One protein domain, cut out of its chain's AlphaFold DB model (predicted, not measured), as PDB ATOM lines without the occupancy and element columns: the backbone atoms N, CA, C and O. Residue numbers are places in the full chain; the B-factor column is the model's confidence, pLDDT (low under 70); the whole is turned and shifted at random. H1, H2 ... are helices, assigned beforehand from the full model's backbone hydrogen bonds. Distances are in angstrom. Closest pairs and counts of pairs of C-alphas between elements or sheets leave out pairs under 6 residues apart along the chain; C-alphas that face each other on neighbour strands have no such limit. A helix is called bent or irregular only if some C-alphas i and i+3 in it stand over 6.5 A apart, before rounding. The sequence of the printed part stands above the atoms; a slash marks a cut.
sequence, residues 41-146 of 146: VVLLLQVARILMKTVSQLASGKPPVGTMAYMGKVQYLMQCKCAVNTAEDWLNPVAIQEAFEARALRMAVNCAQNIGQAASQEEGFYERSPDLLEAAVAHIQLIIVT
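Overview. This is residues 41 to 146 of the 146 residues of an uncharacterized protein of Setaria viridis (UniProt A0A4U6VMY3). Two long helices, H4 and H6, run side by side in opposite directions as the core, and H1 crosses both at about right angles, with H2 packed across H4 on the same side as H1. Short H5 sits in the turn between H4 and H6, while residues 85 to 91, which take in H3, stick out at the other end of the length. The 106 printed residues hold six named helices, H1 to H6 in chain order, and no named strand: the class is all helix. The whole is compact, with a radius of gyration of the C-alphas of 14.4 A, yet only just elongated in outline, spanning 47 by 30 by 23 A.

Arrangement. Start at H4, residues 93 to 115, the hub, which touches four helices. H6, residues 129 to 145, touches it at a shallow tilt of 20 degrees, opposite ways; their closest C-alphas, of Ala 104 and Ala 138, are 5.0 A apart. H1, residues 41 to 58, touches H6 about perpendicular at 83 degrees, closest at the C-alphas of Ala 48 and Ala 136, 5.1 A. With residues 51 to 56 alone H1 touches H4, about perpendicular at 89 degrees, closest at the C-alphas of Met 52 and Ala 112, 5.8 A. H2, residues 66 to 77, touches H4 about perpendicular at 82 degrees, with the C-alphas of Leu 77 and Ala 102 closest at 4.9 A. H1 and H2 touch at a steep tilt of 54 degrees, closest at the C-alphas of Leu 58 and Gly 72, 7.2 A. The packing is mostly crossed: of 5 pairs that touch other than only at the corner, 1 is at a shallow tilt. H5, residues 121 to 127, touches H4 only at the corner, closest at the C-alphas of Ile 115 and Gly 124, 4.5 A. H3, residues 88 to 91, touches no helix. Every O i to N i+4 pair is within hydrogen-bond range in H1, H4, H5 and H6; H2 has 1 of 8, beside 6 of 9 O i to N i+3 pairs, and H3 is too short for such a pair.

Along the chain. Find C-alpha 93 at (-22.955, -30.512, 11.337); from there H4 runs 33.0 A to Ile 115. H1 begins at C-alpha 41, (-0.556, -40.529, -5.216), and runs 25.8 A. H6 runs 24.4 A to C-alpha 145 at (-18.231, -35.181, 5.440). H2 covers 17.3 A and is irregular: C-alphas 72 and 75 are 8.2 A apart. H5 covers 10.0 A and H3 5.4 A.

Size, cuts and confidence. Look to Glu 88 and Ala 119 for the two C-alphas farthest apart, 47.6 A. The printed part has no cut and no long link. Its mean pLDDT is 94.0, and no printed residue is under 70.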
ATOM      1  N   VAL A  41      -1.310 -41.789  -5.305       92.25
ATOM      2  CA  VAL A  41      -0.556 -40.529  -5.216       92.25
ATOM      3  C   VAL A  41      -0.709 -39.742  -6.513       92.25
ATOM      4  O   VAL A  41      -0.967 -38.539  -6.477       92.25
ATOM      5  N   VAL A  42      -0.631 -40.411  -7.665       93.31
ATOM      6  CA  VAL A  42      -0.855 -39.773  -8.971       93.31
ATOM      7  C   VAL A  42      -2.274 -39.205  -9.075       93.31
ATOM      8  O   VAL A  42      -2.438 -38.062  -9.509       93.31
ATOM      9  N   LEU A  43      -3.291 -39.949  -8.631       94.06
ATOM     10  CA  LEU A  43      -4.682 -39.481  -8.619       94.06
ATOM     11  C   LEU A  43      -4.872 -38.274  -7.684       94.06
ATOM     12  O   LEU A  43      -5.503 -37.284  -8.062       94.06
ATOM     13  N   LEU A  44      -4.266 -38.290  -6.494       95.81
ATOM     14  CA  LEU A  44      -4.290 -37.146  -5.576       95.81
ATOM     15  C   LEU A  44      -3.595 -35.911  -6.168       95.81
ATOM     16  O   LEU A  44      -4.101 -34.798  -6.025       95.81
ATOM     17  N   LEU A  45      -2.486 -36.079  -6.897       95.81
ATOM     18  CA  LEU A  45      -1.834 -34.967  -7.599       95.81
ATOM     19  C   LEU A  45      -2.714 -34.389  -8.718       95.81
ATOM     20  O   LEU A  45      -2.665 -33.182  -8.966       95.81
ATOM     21  N   GLN A  46      -3.546 -35.199  -9.382       96.06
ATOM     22  CA  GLN A  46      -4.529 -34.687 -10.345       96.06
ATOM     23  C   GLN A  46      -5.584 -33.814  -9.657       96.06
ATOM     24  O   GLN A  46      -5.884 -32.722 -10.148       96.06
ATOM     25  N   VAL A  47      -6.086 -34.235  -8.491       97.31
ATOM     26  CA  VAL A  47      -6.980 -33.409  -7.663       97.31
ATOM     27  C   VAL A  47      -6.281 -32.111  -7.267       97.31
ATOM     28  O   VAL A  47      -6.834 -31.034  -7.482       97.31
ATOM     29  N   ALA A  48      -5.035 -32.177  -6.792       96.88
ATOM     30  CA  ALA A  48      -4.266 -30.994  -6.420       96.88
ATOM     31  C   ALA A  48      -4.121 -29.991  -7.582       96.88
ATOM     32  O   ALA A  48      -4.297 -28.789  -7.382       96.88
ATOM     33  N   ARG A  49      -3.890 -30.456  -8.821       95.56
ATOM     34  CA  ARG A  49      -3.863 -29.587 -10.019       95.56
ATOM     35  C   ARG A  49      -5.192 -28.867 -10.243       95.56
ATOM     36  O   ARG A  49      -5.188 -27.679 -10.572       95.56
ATOM     37  N   ILE A  50      -6.316 -29.563 -10.063       95.81
ATOM     38  CA  ILE A  50      -7.652 -28.957 -10.162       95.81
ATOM     39  C   ILE A  50      -7.819 -27.893  -9.073       95.81
ATOM     40  O   ILE A  50      -8.210 -26.774  -9.400       95.81
ATOM     41  N   LEU A  51      -7.439 -28.190  -7.824       96.44
ATOM     42  CA  LEU A  51      -7.491 -27.223  -6.721       96.44
ATOM     43  C   LEU A  51      -6.688 -25.958  -7.043       96.44
ATOM     44  O   LEU A  51      -7.216 -24.856  -6.914       96.44
ATOM     45  N   MET A  52      -5.445 -26.094  -7.522       94.88
ATOM     46  CA  MET A  52      -4.599 -24.942  -7.868       94.88
ATOM     47  C   MET A  52      -5.217 -24.092  -8.982       94.88
ATOM     48  O   MET A  52      -5.199 -22.861  -8.916       94.88
ATOM     49  N   LYS A  53      -5.814 -24.737  -9.992       93.44
ATOM     50  CA  LYS A  53      -6.534 -24.048 -11.068       93.44
ATOM     51  C   LYS A  53      -7.776 -23.321 -10.551       93.44
ATOM     52  O   LYS A  53      -8.058 -22.216 -11.001       93.44
ATOM     53  N   THR A  54      -8.523 -23.909  -9.620       95.19
ATOM     54  CA  THR A  54      -9.688 -23.239  -9.035       95.19
ATOM     55  C   THR A  54      -9.268 -22.052  -8.178       95.19
ATOM     56  O   THR A  54      -9.863 -20.987  -8.310       95.19
ATOM     57  N   VAL A  55      -8.205 -22.184  -7.375       94.56
ATOM     58  CA  VAL A  55      -7.670 -21.078  -6.565       94.56
ATOM     59  C   VAL A  55      -7.235 -19.906  -7.447       94.56
ATOM     60  O   VAL A  55      -7.605 -18.768  -7.162       94.56
ATOM     61  N   SER A  56      -6.529 -20.154  -8.557       91.38
ATOM     62  CA  SER A  56      -6.130 -19.077  -9.478       91.38
ATOM     63  C   SER A  56      -7.326 -18.395 -10.154       91.38
ATOM     64  O   SER A  56      -7.280 -17.202 -10.457       91.38
ATOM     65  N   GLN A  57      -8.435 -19.116 -10.335       91.94
ATOM     66  CA  GLN A  57      -9.676 -18.580 -10.888       91.94
ATOM     67  C   GLN A  57     -10.509 -17.774  -9.884       91.94
ATOM     68  O   GLN A  57     -11.346 -16.988 -10.331       91.94
ATOM     69  N   LEU A  58     -10.268 -17.873  -8.570       90.69
ATOM     70  CA  LEU A  58     -11.006 -17.083  -7.571       90.69
ATOM     71  C   LEU A  58     -10.862 -15.572  -7.807       90.69
ATOM     72  O   LEU A  58     -11.826 -14.826  -7.648       90.69
ATOM     73  N   ALA A  59      -9.691 -15.123  -8.270       80.25
ATOM     74  CA  ALA A  59      -9.445 -13.719  -8.609       80.25
ATOM     75  C   ALA A  59     -10.214 -13.249  -9.860       80.25
ATOM     76  O   ALA A  59     -10.428 -12.054 -10.041       80.25
ATOM     77  N   SER A  60     -10.654 -14.176 -10.719       81.12
ATOM     78  CA  SER A  60     -11.367 -13.863 -11.967       81.12
ATOM     79  C   SER A  60     -12.865 -13.582 -11.779       81.12
ATOM     80  O   SER A  60     -13.562 -13.316 -12.755       81.12
ATOM     81  N   GLY A  61     -13.381 -13.672 -10.546       76.75
ATOM     82  CA  GLY A  61     -14.787 -13.407 -10.223       76.75
ATOM     83  C   GLY A  61     -15.771 -14.485 -10.692       76.75
ATOM     84  O   GLY A  61     -16.974 -14.343 -10.485       76.75
ATOM     85  N   LYS A  62     -15.290 -15.575 -11.305       81.81
ATOM     86  CA  LYS A  62     -16.123 -16.731 -11.658       81.81
ATOM     87  C   LYS A  62     -16.363 -17.585 -10.409       81.81
ATOM     88  O   LYS A  62     -15.390 -18.107  -9.862       81.81
ATOM     89  N   PRO A  63     -17.619 -17.754  -9.955       86.38
ATOM     90  CA  PRO A  63     -17.894 -18.540  -8.763       86.38
ATOM     91  C   PRO A  63     -17.584 -20.024  -9.023       86.38
ATOM     92  O   PRO A  63     -18.059 -20.578 -10.019       86.38
ATOM     93  N   PRO A  64     -16.805 -20.685  -8.147       93.06
ATOM     94  CA  PRO A  64     -16.664 -22.136  -8.167       93.06
ATOM     95  C   PRO A  64     -18.021 -22.828  -7.989       93.06
ATOM     96  O   PRO A  64     -18.912 -22.305  -7.321       93.06
ATOM     97  N   VAL A  65     -18.170 -24.023  -8.558       93.00
ATOM     98  CA  VAL A  65     -19.412 -24.814  -8.511       93.00
ATOM     99  C   VAL A  65     -19.139 -26.244  -8.044       93.00
ATOM    100  O   VAL A  65     -17.988 -26.673  -7.962       93.00
ATOM    101  N   GLY A  66     -20.203 -26.993  -7.746       94.62
ATOM    102  CA  GLY A  66     -20.108 -28.387  -7.308       94.62
ATOM    103  C   GLY A  66     -19.356 -28.525  -5.984       94.62
ATOM    104  O   GLY A  66     -19.511 -27.696  -5.090       94.62
ATOM    105  N   THR A  67     -18.493 -29.536  -5.879       95.75
ATOM    106  CA  THR A  67     -17.685 -29.811  -4.675       95.75
ATOM    107  C   THR A  67     -16.715 -28.683  -4.309       95.75
ATOM    108  O   THR A  67     -16.205 -28.642  -3.195       95.75
ATOM    109  N   MET A  68     -16.478 -27.736  -5.220       96.06
ATOM    110  CA  MET A  68     -15.589 -26.591  -5.023       96.06
ATOM    111  C   MET A  68     -16.328 -25.310  -4.625       96.06
ATOM    112  O   MET A  68     -15.679 -24.298  -4.367       96.06
ATOM    113  N   ALA A  69     -17.667 -25.322  -4.559       96.38
ATOM    114  CA  ALA A  69     -18.482 -24.128  -4.313       96.38
ATOM    115  C   ALA A  69     -18.114 -23.391  -3.012       96.38
ATOM    116  O   ALA A  69     -18.158 -22.160  -2.964       96.38
ATOM    117  N   TYR A  70     -17.671 -24.121  -1.981       96.62
ATOM    118  CA  TYR A  70     -17.207 -23.541  -0.716       96.62
ATOM    119  C   TYR A  70     -16.063 -22.533  -0.899       96.62
ATOM    120  O   TYR A  70     -15.978 -21.556  -0.155       96.62
ATOM    121  N   MET A  71     -15.226 -22.699  -1.930       96.81
ATOM    122  CA  MET A  71     -14.126 -21.777  -2.214       96.81
ATOM    123  C   MET A  71     -14.603 -20.378  -2.620       96.81
ATOM    124  O   MET A  71     -13.847 -19.419  -2.495       96.81
ATOM    125  N   GLY A  72     -15.867 -20.217  -3.028       95.69
ATOM    126  CA  GLY A  72     -16.469 -18.899  -3.242       95.69
ATOM    127  C   GLY A  72     -16.533 -18.048  -1.967       95.69
ATOM    128  O   GLY A  72     -16.513 -16.822  -2.044       95.69
ATOM    129  N   LYS A  73     -16.519 -18.673  -0.780       94.88
ATOM    130  CA  LYS A  73     -16.493 -17.994   0.527       94.88
ATOM    131  C   LYS A  73     -15.069 -17.625   0.977       94.88
ATOM    132  O   LYS A  73     -14.836 -17.452   2.173       94.88
ATOM    133  N   VAL A  74     -14.105 -17.518   0.055       95.38
ATOM    134  CA  VAL A  74     -12.670 -17.374   0.372       95.38
ATOM    135  C   VAL A  74     -12.365 -16.249   1.361       95.38
ATOM    136  O   VAL A  74     -11.596 -16.451   2.295       95.38
ATOM    137  N   GLN A  75     -13.011 -15.091   1.215       94.00
ATOM    138  CA  GLN A  75     -12.802 -13.938   2.098       94.00
ATOM    139  C   GLN A  75     -13.146 -14.264   3.557       94.00
ATOM    140  O   GLN A  75     -12.395 -13.913   4.464       94.00
ATOM    141  N   TYR A  76     -14.253 -14.978   3.768       96.31
ATOM    142  CA  TYR A  76     -14.705 -15.394   5.089       96.31
ATOM    143  C   TYR A  76     -13.865 -16.554   5.632       96.31
ATOM    144  O   TYR A  76     -13.296 -16.454   6.716       96.31
ATOM    145  N   LEU A  77     -13.717 -17.639   4.868       96.75
ATOM    146  CA  LEU A  77     -13.054 -18.867   5.325       96.75
ATOM    147  C   LEU A  77     -11.550 -18.684   5.603       96.75
ATOM    148  O   LEU A  77     -10.991 -19.381   6.452       96.75
ATOM    149  N   MET A  78     -10.884 -17.721   4.959       96.81
ATOM    150  CA  MET A  78      -9.494 -17.365   5.279       96.81
ATOM    151  C   MET A  78      -9.340 -16.700   6.655       96.81
ATOM    152  O   MET A  78      -8.253 -16.737   7.223       96.81
ATOM    153  N   GLN A  79     -10.408 -16.110   7.199       96.62
ATOM    154  CA  GLN A  79     -10.368 -15.297   8.423       96.62
ATOM    155  C   GLN A  79     -11.259 -15.835   9.547       96.62
ATOM    156  O   GLN A  79     -11.144 -15.378  10.685       96.62
ATOM    157  N   CYS A  80     -12.145 -16.793   9.252       95.50
ATOM    158  CA  CYS A  80     -13.088 -17.324  10.224       95.50
ATOM    159  C   CYS A  80     -12.369 -17.916  11.447       95.50
ATOM    160  O   CYS A  80     -11.245 -18.435  11.372       95.50
ATOM    161  N   LYS A  81     -13.036 -17.829  12.594       93.94
ATOM    162  CA  LYS A  81     -12.606 -18.443  13.847       93.94
ATOM    163  C   LYS A  81     -13.654 -19.463  14.248       93.94
ATOM    164  O   LYS A  81     -14.838 -19.225  14.042       93.94
ATOM    165  N   CYS A  82     -13.204 -20.570  14.827       90.06
ATOM    166  CA  CYS A  82     -14.109 -21.587  15.332       90.06
ATOM    167  C   CYS A  82     -15.028 -20.969  16.395       90.06
ATOM    168  O   CYS A  82     -14.537 -20.381  17.358       90.06
ATOM    169  N   ALA A  83     -16.342 -21.082  16.196       88.62
ATOM    170  CA  ALA A  83     -17.349 -20.588  17.133       88.62
ATOM    171  C   ALA A  83     -17.714 -21.616  18.223       88.62
ATOM    172  O   ALA A  83     -18.522 -21.314  19.098       88.62
ATOM    173  N   VAL A  84     -17.136 -22.821  18.162       95.06
ATOM    174  CA  VAL A  84     -17.351 -23.908  19.126       95.06
ATOM    175  C   VAL A  84     -16.716 -23.546  20.469       95.06
ATOM    176  O   VAL A  84     -15.522 -23.247  20.529       95.06
ATOM    177  N   ASN A  85     -17.505 -23.614  21.544       95.62
ATOM    178  CA  ASN A  85     -17.054 -23.354  22.914       95.62
ATOM    179  C   ASN A  85     -17.126 -24.604  23.806       95.62
ATOM    180  O   ASN A  85     -16.415 -24.681  24.807       95.62
ATOM    181  N   THR A  86     -17.970 -25.576  23.455       97.31
ATOM    182  CA  THR A  86     -18.220 -26.809  24.217       97.31
ATOM    183  C   THR A  86     -18.050 -28.057  23.348       97.31
ATOM    184  O   THR A  86     -17.956 -27.970  22.124       97.31
ATOM    185  N   ALA A  87     -17.988 -29.242  23.965       96.75
ATOM    186  CA  ALA A  87     -17.886 -30.494  23.212       96.75
ATOM    187  C   ALA A  87     -19.168 -30.772  22.408       96.75
ATOM    188  O   ALA A  87     -19.110 -31.294  21.299       96.75
ATOM    189  N   GLU A  88     -20.315 -30.375  22.949       96.88
ATOM    190  CA  GLU A  88     -21.635 -30.553  22.356       96.88
ATOM    191  C   GLU A  88     -21.821 -29.706  21.091       96.88
ATOM    192  O   GLU A  88     -22.516 -30.134  20.172       96.88
ATOM    193  N   ASP A  89     -21.150 -28.553  20.984       95.50
ATOM    194  CA  ASP A  89     -21.200 -27.712  19.779       95.50
ATOM    195  C   ASP A  89     -20.636 -28.434  18.543       95.50
ATOM    196  O   ASP A  89     -21.059 -28.158  17.419       95.50
ATOM    197  N   TRP A  90     -19.721 -29.398  18.725       95.44
ATOM    198  CA  TRP A  90     -19.219 -30.235  17.629       95.44
ATOM    199  C   TRP A  90     -20.265 -31.201  17.079       95.44
ATOM    200  O   TRP A  90     -20.077 -31.724  15.987       95.44
ATOM    201  N   LEU A  91     -21.380 -31.421  17.778       94.88
ATOM    202  CA  LEU A  91     -22.498 -32.207  17.252       94.88
ATOM    203  C   LEU A  91     -23.295 -31.430  16.191       94.88
ATOM    204  O   LEU A  91     -24.132 -32.016  15.506       94.88
ATOM    205  N   ASN A  92     -23.042 -30.124  16.031       94.44
ATOM    206  CA  ASN A  92     -23.628 -29.329  14.964       94.44
ATOM    207  C   ASN A  92     -22.905 -29.603  13.627       94.44
ATOM    208  O   ASN A  92     -21.748 -29.199  13.466       94.44
ATOM    209  N   PRO A  93     -23.579 -30.199  12.623       94.00
ATOM    210  CA  PRO A  93     -22.955 -30.512  11.337       94.00
ATOM    211  C   PRO A  93     -22.443 -29.266  10.604       94.00
ATOM    212  O   PRO A  93     -21.451 -29.348   9.888       94.00
ATOM    213  N   VAL A  94     -23.051 -28.094  10.828       93.81
ATOM    214  CA  VAL A  94     -22.605 -26.832  10.219       93.81
ATOM    215  C   VAL A  94     -21.232 -26.415  10.752       93.81
ATOM    216  O   VAL A  94     -20.398 -25.942   9.982       93.81
ATOM    217  N   ALA A  95     -20.970 -26.626  12.047       94.44
ATOM    218  CA  ALA A  95     -19.679 -26.310  12.657       94.44
ATOM    219  C   ALA A  95     -18.571 -27.238  12.133       94.44
ATOM    220  O   ALA A  95     -17.475 -26.777  11.809       94.44
ATOM    221  N   ILE A  96     -18.876 -28.534  11.983       95.50
ATOM    222  CA  ILE A  96     -17.957 -29.500  11.368       95.50
ATOM    223  C   ILE A  96     -17.684 -29.107   9.913       95.50
ATOM    224  O   ILE A  96     -16.525 -28.981   9.518       95.50
ATOM    225  N   GLN A  97     -18.731 -28.873   9.119       95.38
ATOM    226  CA  GLN A  97     -18.590 -28.527   7.708       95.38
ATOM    227  C   GLN A  97     -17.743 -27.264   7.523       95.38
ATOM    228  O   GLN A  97     -16.805 -27.274   6.729       95.38
ATOM    229  N   GLU A  98     -18.007 -26.198   8.283       96.19
ATOM    230  CA  GLU A  98     -17.224 -24.962   8.203       96.19
ATOM    231  C   GLU A  98     -15.747 -25.190   8.556       96.19
ATOM    232  O   GLU A  98     -14.863 -24.660   7.878       96.19
ATOM    233  N   ALA A  99     -15.456 -26.020   9.563       96.88
ATOM    234  CA  ALA A  99     -14.085 -26.360   9.928       96.88
ATOM    235  C   ALA A  99     -13.346 -27.085   8.787       96.88
ATOM    236  O   ALA A  99     -12.195 -26.751   8.485       96.88
ATOM    237  N   PHE A 100     -14.004 -28.035   8.114       97.94
ATOM    238  CA  PHE A 100     -13.431 -28.743   6.964       97.94
ATOM    239  C   PHE A 100     -13.303 -27.837   5.727       97.94
ATOM    240  O   PHE A 100     -12.261 -27.867   5.068       97.94
ATOM    241  N   GLU A 101     -14.295 -26.982   5.446       97.81
ATOM    242  CA  GLU A 101     -14.247 -25.977   4.371       97.81
ATOM    243  C   GLU A 101     -13.063 -25.020   4.577       97.81
ATOM    244  O   GLU A 101     -12.255 -24.808   3.666       97.81
ATOM    245  N   ALA A 102     -12.912 -24.480   5.792       98.00
ATOM    246  CA  ALA A 102     -11.825 -23.573   6.141       98.00
ATOM    247  C   ALA A 102     -10.456 -24.258   6.043       98.00
ATOM    248  O   ALA A 102      -9.531 -23.687   5.460       98.00
ATOM    249  N   ARG A 103     -10.316 -25.487   6.561       98.19
ATOM    250  CA  ARG A 103      -9.071 -26.267   6.464       98.19
ATOM    251  C   ARG A 103      -8.677 -26.493   5.006       98.19
ATOM    252  O   ARG A 103      -7.569 -26.124   4.616       98.19
ATOM    253  N   ALA A 104      -9.568 -27.083   4.208       98.25
ATOM    254  CA  ALA A 104      -9.274 -27.443   2.825       98.25
ATOM    255  C   ALA A 104      -8.939 -26.206   1.980       98.25
ATOM    256  O   ALA A 104      -7.987 -26.226   1.199       98.25
ATOM    257  N   LEU A 105      -9.678 -25.104   2.165       98.19
ATOM    258  CA  LEU A 105      -9.404 -23.854   1.460       98.19
ATOM    259  C   LEU A 105      -8.038 -23.273   1.842       98.19
ATOM    260  O   LEU A 105      -7.256 -22.944   0.954       98.19
ATOM    261  N   ARG A 106      -7.749 -23.128   3.142       98.00
ATOM    262  CA  ARG A 106      -6.500 -22.503   3.611       98.00
ATOM    263  C   ARG A 106      -5.281 -23.281   3.131       98.00
ATOM    264  O   ARG A 106      -4.326 -22.672   2.662       98.00
ATOM    265  N   MET A 107      -5.334 -24.613   3.178       98.25
ATOM    266  CA  MET A 107      -4.263 -25.463   2.650       98.25
ATOM    267  C   MET A 107      -4.069 -25.254   1.143       98.25
ATOM    268  O   MET A 107      -2.941 -25.040   0.701       98.25
ATOM    269  N   ALA A 108      -5.152 -25.237   0.358       97.44
ATOM    270  CA  ALA A 108      -5.072 -25.017  -1.086       97.44
ATOM    271  C   ALA A 108      -4.534 -23.617  -1.445       97.44
ATOM    272  O   ALA A 108      -3.688 -23.489  -2.331       97.44
ATOM    273  N   VAL A 109      -4.976 -22.569  -0.744       96.44
ATOM    274  CA  VAL A 109      -4.486 -21.195  -0.951       96.44
ATOM    275  C   VAL A 109      -3.008 -21.078  -0.579       96.44
ATOM    276  O   VAL A 109      -2.242 -20.512  -1.356       96.44
ATOM    277  N   ASN A 110      -2.587 -21.656   0.549       95.69
ATOM    278  CA  ASN A 110      -1.183 -21.658   0.960       95.69
ATOM    279  C   ASN A 110      -0.298 -22.379  -0.069       95.69
ATOM    280  O   ASN A 110       0.747 -21.855  -0.449       95.69
ATOM    281  N   CYS A 111      -0.735 -23.536  -0.583       95.50
ATOM    282  CA  CYS A 111      -0.019 -24.240  -1.650       95.50
ATOM    283  C   CYS A 111       0.118 -23.366  -2.903       95.50
ATOM    284  O   CYS A 111       1.214 -23.228  -3.440       95.50
ATOM    285  N   ALA A 112      -0.968 -22.723  -3.342       93.88
ATOM    286  CA  ALA A 112      -0.949 -21.860  -4.521       93.88
ATOM    287  C   ALA A 112      -0.000 -20.660  -4.356       93.88
ATOM    288  O   ALA A 112       0.737 -20.324  -5.282       93.88
ATOM    289  N   GLN A 113       0.013 -20.036  -3.173       92.25
ATOM    290  CA  GLN A 113       0.931 -18.939  -2.852       92.25
ATOM    291  C   GLN A 113       2.393 -19.393  -2.870       92.25
ATOM    292  O   GLN A 113       3.234 -18.699  -3.435       92.25
ATOM    293  N   ASN A 114       2.691 -20.559  -2.293       89.94
ATOM    294  CA  ASN A 114       4.049 -21.097  -2.237       89.94
ATOM    295  C   ASN A 114       4.559 -21.519  -3.622       89.94
ATOM    296  O   ASN A 114       5.710 -21.257  -3.953       89.94
ATOM    297  N   ILE A 115       3.704 -22.108  -4.465       91.75
ATOM    298  CA  ILE A 115       4.053 -22.442  -5.856       91.75
ATOM    299  C   ILE A 115       4.353 -21.175  -6.660       91.75
ATOM    300  O   ILE A 115       5.266 -21.171  -7.479       91.75
ATOM    301  N   GLY A 116       3.630 -20.081  -6.397       87.38
ATOM    302  CA  GLY A 116       3.886 -18.785  -7.027       87.38
ATOM    303  C   GLY A 116       5.246 -18.160  -6.686       87.38
ATOM    304  O   GLY A 116       5.640 -17.208  -7.353       87.38
ATOM    305  N   GLN A 117       5.961 -18.668  -5.674       89.44
ATOM    306  CA  GLN A 117       7.302 -18.203  -5.286       89.44
ATOM    307  C   GLN A 117       8.436 -18.997  -5.954       89.44
ATOM    308  O   GLN A 117       9.593 -18.586  -5.866       89.44
ATOM    309  N   ALA A 118       8.132 -20.129  -6.595       90.31
ATOM    310  CA  ALA A 118       9.128 -20.952  -7.273       90.31
ATOM    311  C   ALA A 118       9.573 -20.327  -8.608       90.31
ATOM    312  O   ALA A 118       8.867 -19.506  -9.194       90.31
ATOM    313  N   ALA A 119      10.736 -20.749  -9.118       88.44
ATOM    314  CA  ALA A 119      11.268 -20.249 -10.389       88.44
ATOM    315  C   ALA A 119      10.383 -20.626 -11.592       88.44
ATOM    316  O   ALA A 119      10.304 -19.881 -12.570       88.44
ATOM    317  N   SER A 120       9.673 -21.752 -11.504       91.19
ATOM    318  CA  SER A 120       8.622 -22.130 -12.445       91.19
ATOM    319  C   SER A 120       7.451 -22.803 -11.731       91.19
ATOM    320  O   SER A 120       7.596 -23.380 -10.653       91.19
ATOM    321  N   GLN A 121       6.272 -22.766 -12.357       86.50
ATOM    322  CA  GLN A 121       5.078 -23.407 -11.805       86.50
ATOM    323  C   GLN A 121       5.222 -24.936 -11.723       86.50
ATOM    324  O   GLN A 121       4.690 -25.549 -10.800       86.50
ATOM    325  N   GLU A 122       5.934 -25.556 -12.669       89.00
ATOM    326  CA  GLU A 122       6.176 -27.006 -12.674       89.00
ATOM    327  C   GLU A 122       7.135 -27.424 -11.560       89.00
ATOM    328  O   GLU A 122       6.851 -28.378 -10.838       89.00
ATOM    329  N   GLU A 123       8.221 -26.675 -11.378       90.75
ATOM    330  CA  GLU A 123       9.186 -26.901 -10.301       90.75
ATOM    331  C   GLU A 123       8.535 -26.704  -8.932       90.75
ATOM    332  O   GLU A 123       8.594 -27.600  -8.095       90.75
ATOM    333  N   GLY A 124       7.795 -25.607  -8.741       90.44
ATOM    334  CA  GLY A 124       7.062 -25.364  -7.500       90.44
ATOM    335  C   GLY A 124       6.037 -26.456  -7.193       90.44
ATOM    336  O   GLY A 124       5.895 -26.863  -6.042       90.44
ATOM    337  N   PHE A 125       5.342 -26.972  -8.212       91.81
ATOM    338  CA  PHE A 125       4.407 -28.084  -8.041       91.81
ATOM    339  C   PHE A 125       5.122 -29.381  -7.637       91.81
ATOM    340  O   PHE A 125       4.623 -30.124  -6.796       91.81
ATOM    341  N   TYR A 126       6.284 -29.666  -8.225       90.75
ATOM    342  CA  TYR A 126       7.060 -30.860  -7.903       90.75
ATOM    343  C   TYR A 126       7.659 -30.793  -6.491       90.75
ATOM    344  O   TYR A 126       7.440 -31.702  -5.685       90.75
ATOM    345  N   GLU A 127       8.345 -29.696  -6.159       91.38
ATOM    346  CA  GLU A 127       8.987 -29.487  -4.854       91.38
ATOM    347  C   GLU A 127       7.986 -29.490  -3.696       91.38
ATOM    348  O   GLU A 127       8.301 -29.941  -2.595       91.38
ATOM    349  N   ARG A 128       6.765 -29.001  -3.940       91.50
ATOM    350  CA  ARG A 128       5.686 -28.917  -2.943       91.50
ATOM    351  C   ARG A 128       4.643 -30.017  -3.091       91.50
ATOM    352  O   ARG A 128       3.544 -29.903  -2.551       91.50
ATOM    353  N   SER A 129       4.976 -31.095  -3.799       92.81
ATOM    354  CA  SER A 129       4.075 -32.235  -3.967       92.81
ATOM    355  C   SER A 129       3.550 -32.819  -2.642       92.81
ATOM    356  O   SER A 129       2.361 -33.141  -2.618       92.81
ATOM    357  N   PRO A 130       4.306 -32.882  -1.521       94.94
ATOM    358  CA  PRO A 130       3.747 -33.331  -0.243       94.94
ATOM    359  C   PRO A 130       2.611 -32.428   0.263       94.94
ATOM    360  O   PRO A 130       1.522 -32.919   0.549       94.94
ATOM    361  N   ASP A 131       2.817 -31.107   0.277       95.50
ATOM    362  CA  ASP A 131       1.811 -30.131   0.726       95.50
ATOM    363  C   ASP A 131       0.553 -30.177  -0.165       95.50
ATOM    364  O   ASP A 131      -0.586 -30.100   0.304       95.50
ATOM    365  N   LEU A 132       0.756 -30.354  -1.475       96.38
ATOM    366  CA  LEU A 132      -0.314 -30.495  -2.462       96.38
ATOM    367  C   LEU A 132      -1.156 -31.754  -2.245       96.38
ATOM    368  O   LEU A 132      -2.383 -31.700  -2.378       96.38
ATOM    369  N   LEU A 133      -0.515 -32.873  -1.908       97.12
ATOM    370  CA  LEU A 133      -1.205 -34.114  -1.562       97.12
ATOM    371  C   LEU A 133      -2.047 -33.928  -0.301       97.12
ATOM    372  O   LEU A 133      -3.209 -34.329  -0.282       97.12
ATOM    373  N   GLU A 134      -1.510 -33.266   0.724       97.81
ATOM    374  CA  GLU A 134      -2.265 -32.983   1.944       97.81
ATOM    375  C   GLU A 134      -3.473 -32.072   1.683       97.81
ATOM    376  O   GLU A 134      -4.558 -32.311   2.224       97.81
ATOM    377  N   ALA A 135      -3.327 -31.060   0.821       98.06
ATOM    378  CA  ALA A 135      -4.435 -30.198   0.412       98.06
ATOM    379  C   ALA A 135      -5.515 -30.975  -0.365       98.06
ATOM    380  O   ALA A 135      -6.710 -30.790  -0.116       98.06
ATOM    381  N   ALA A 136      -5.113 -31.879  -1.266       98.12
ATOM    382  CA  ALA A 136      -6.032 -32.760  -1.987       98.12
ATOM    383  C   ALA A 136      -6.786 -33.703  -1.037       98.12
ATOM    384  O   ALA A 136      -8.008 -33.822  -1.130       98.12
ATOM    385  N   VAL A 137      -6.088 -34.315  -0.078       98.12
ATOM    386  CA  VAL A 137      -6.703 -35.163   0.951       98.12
ATOM    387  C   VAL A 137      -7.683 -34.361   1.806       98.12
ATOM    388  O   VAL A 137      -8.797 -34.825   2.036       98.12
ATOM    389  N   ALA A 138      -7.323 -33.147   2.235       98.38
ATOM    390  CA  ALA A 138      -8.221 -32.286   3.005       98.38
ATOM    391  C   ALA A 138      -9.509 -31.954   2.230       98.38
ATOM    392  O   ALA A 138     -10.595 -31.977   2.807       98.38
ATOM    393  N   HIS A 139      -9.401 -31.699   0.923       98.31
ATOM    394  CA  HIS A 139     -10.557 -31.473   0.056       98.31
ATOM    395  C   HIS A 139     -11.439 -32.723  -0.101       98.31
ATOM    396  O   HIS A 139     -12.657 -32.634   0.012       98.31
ATOM    397  N   ILE A 140     -10.845 -33.898  -0.308       97.75
ATOM    398  CA  ILE A 140     -11.599 -35.157  -0.424       97.75
ATOM    399  C   ILE A 140     -12.300 -35.498   0.895       97.75
ATOM    400  O   ILE A 140     -13.455 -35.912   0.893       97.75
ATOM    401  N   GLN A 141     -11.633 -35.284   2.030       97.81
ATOM    402  CA  GLN A 141     -12.229 -35.493   3.348       97.81
ATOM    403  C   GLN A 141     -13.431 -34.572   3.586       97.81
ATOM    404  O   GLN A 141     -14.421 -35.029   4.147       97.81
ATOM    405  N   LEU A 142     -13.378 -33.318   3.122       97.75
ATOM    406  CA  LEU A 142     -14.539 -32.424   3.139       97.75
ATOM    407  C   LEU A 142     -15.712 -33.023   2.348       97.75
ATOM    408  O   LEU A 142     -16.813 -33.061   2.879       97.75
ATOM    409  N   ILE A 143     -15.476 -33.535   1.134       96.81
ATOM    410  CA  ILE A 143     -16.532 -34.143   0.301       96.81
ATOM    411  C   ILE A 143     -17.189 -35.345   0.994       96.81
ATOM    412  O   ILE A 143     -18.381 -35.564   0.838       96.81
ATOM    413  N   ILE A 144     -16.421 -36.140   1.744       94.94
ATOM    414  CA  ILE A 144     -16.950 -37.306   2.472       94.94
ATOM    415  C   ILE A 144     -17.814 -36.878   3.673       94.94
ATOM    416  O   ILE A 144     -18.712 -37.615   4.072       94.94
ATOM    417  N   VAL A 145     -17.519 -35.719   4.268       91.56
ATOM    418  CA  VAL A 145     -18.231 -35.181   5.440       91.56
ATOM    419  C   VAL A 145     -19.522 -34.440   5.055       91.56
ATOM    420  O   VAL A 145     -20.437 -34.389   5.876       91.56
ATOM    421  N   THR A 146     -19.590 -33.863   3.850       79.56
ATOM    422  CA  THR A 146     -20.771 -33.160   3.302       79.56
ATOM    423  C   THR A 146     -21.819 -34.105   2.743       79.56
ATOM    424  O   THR A 146     -23.016 -33.872   3.017       79.56
TER     425      THR A 146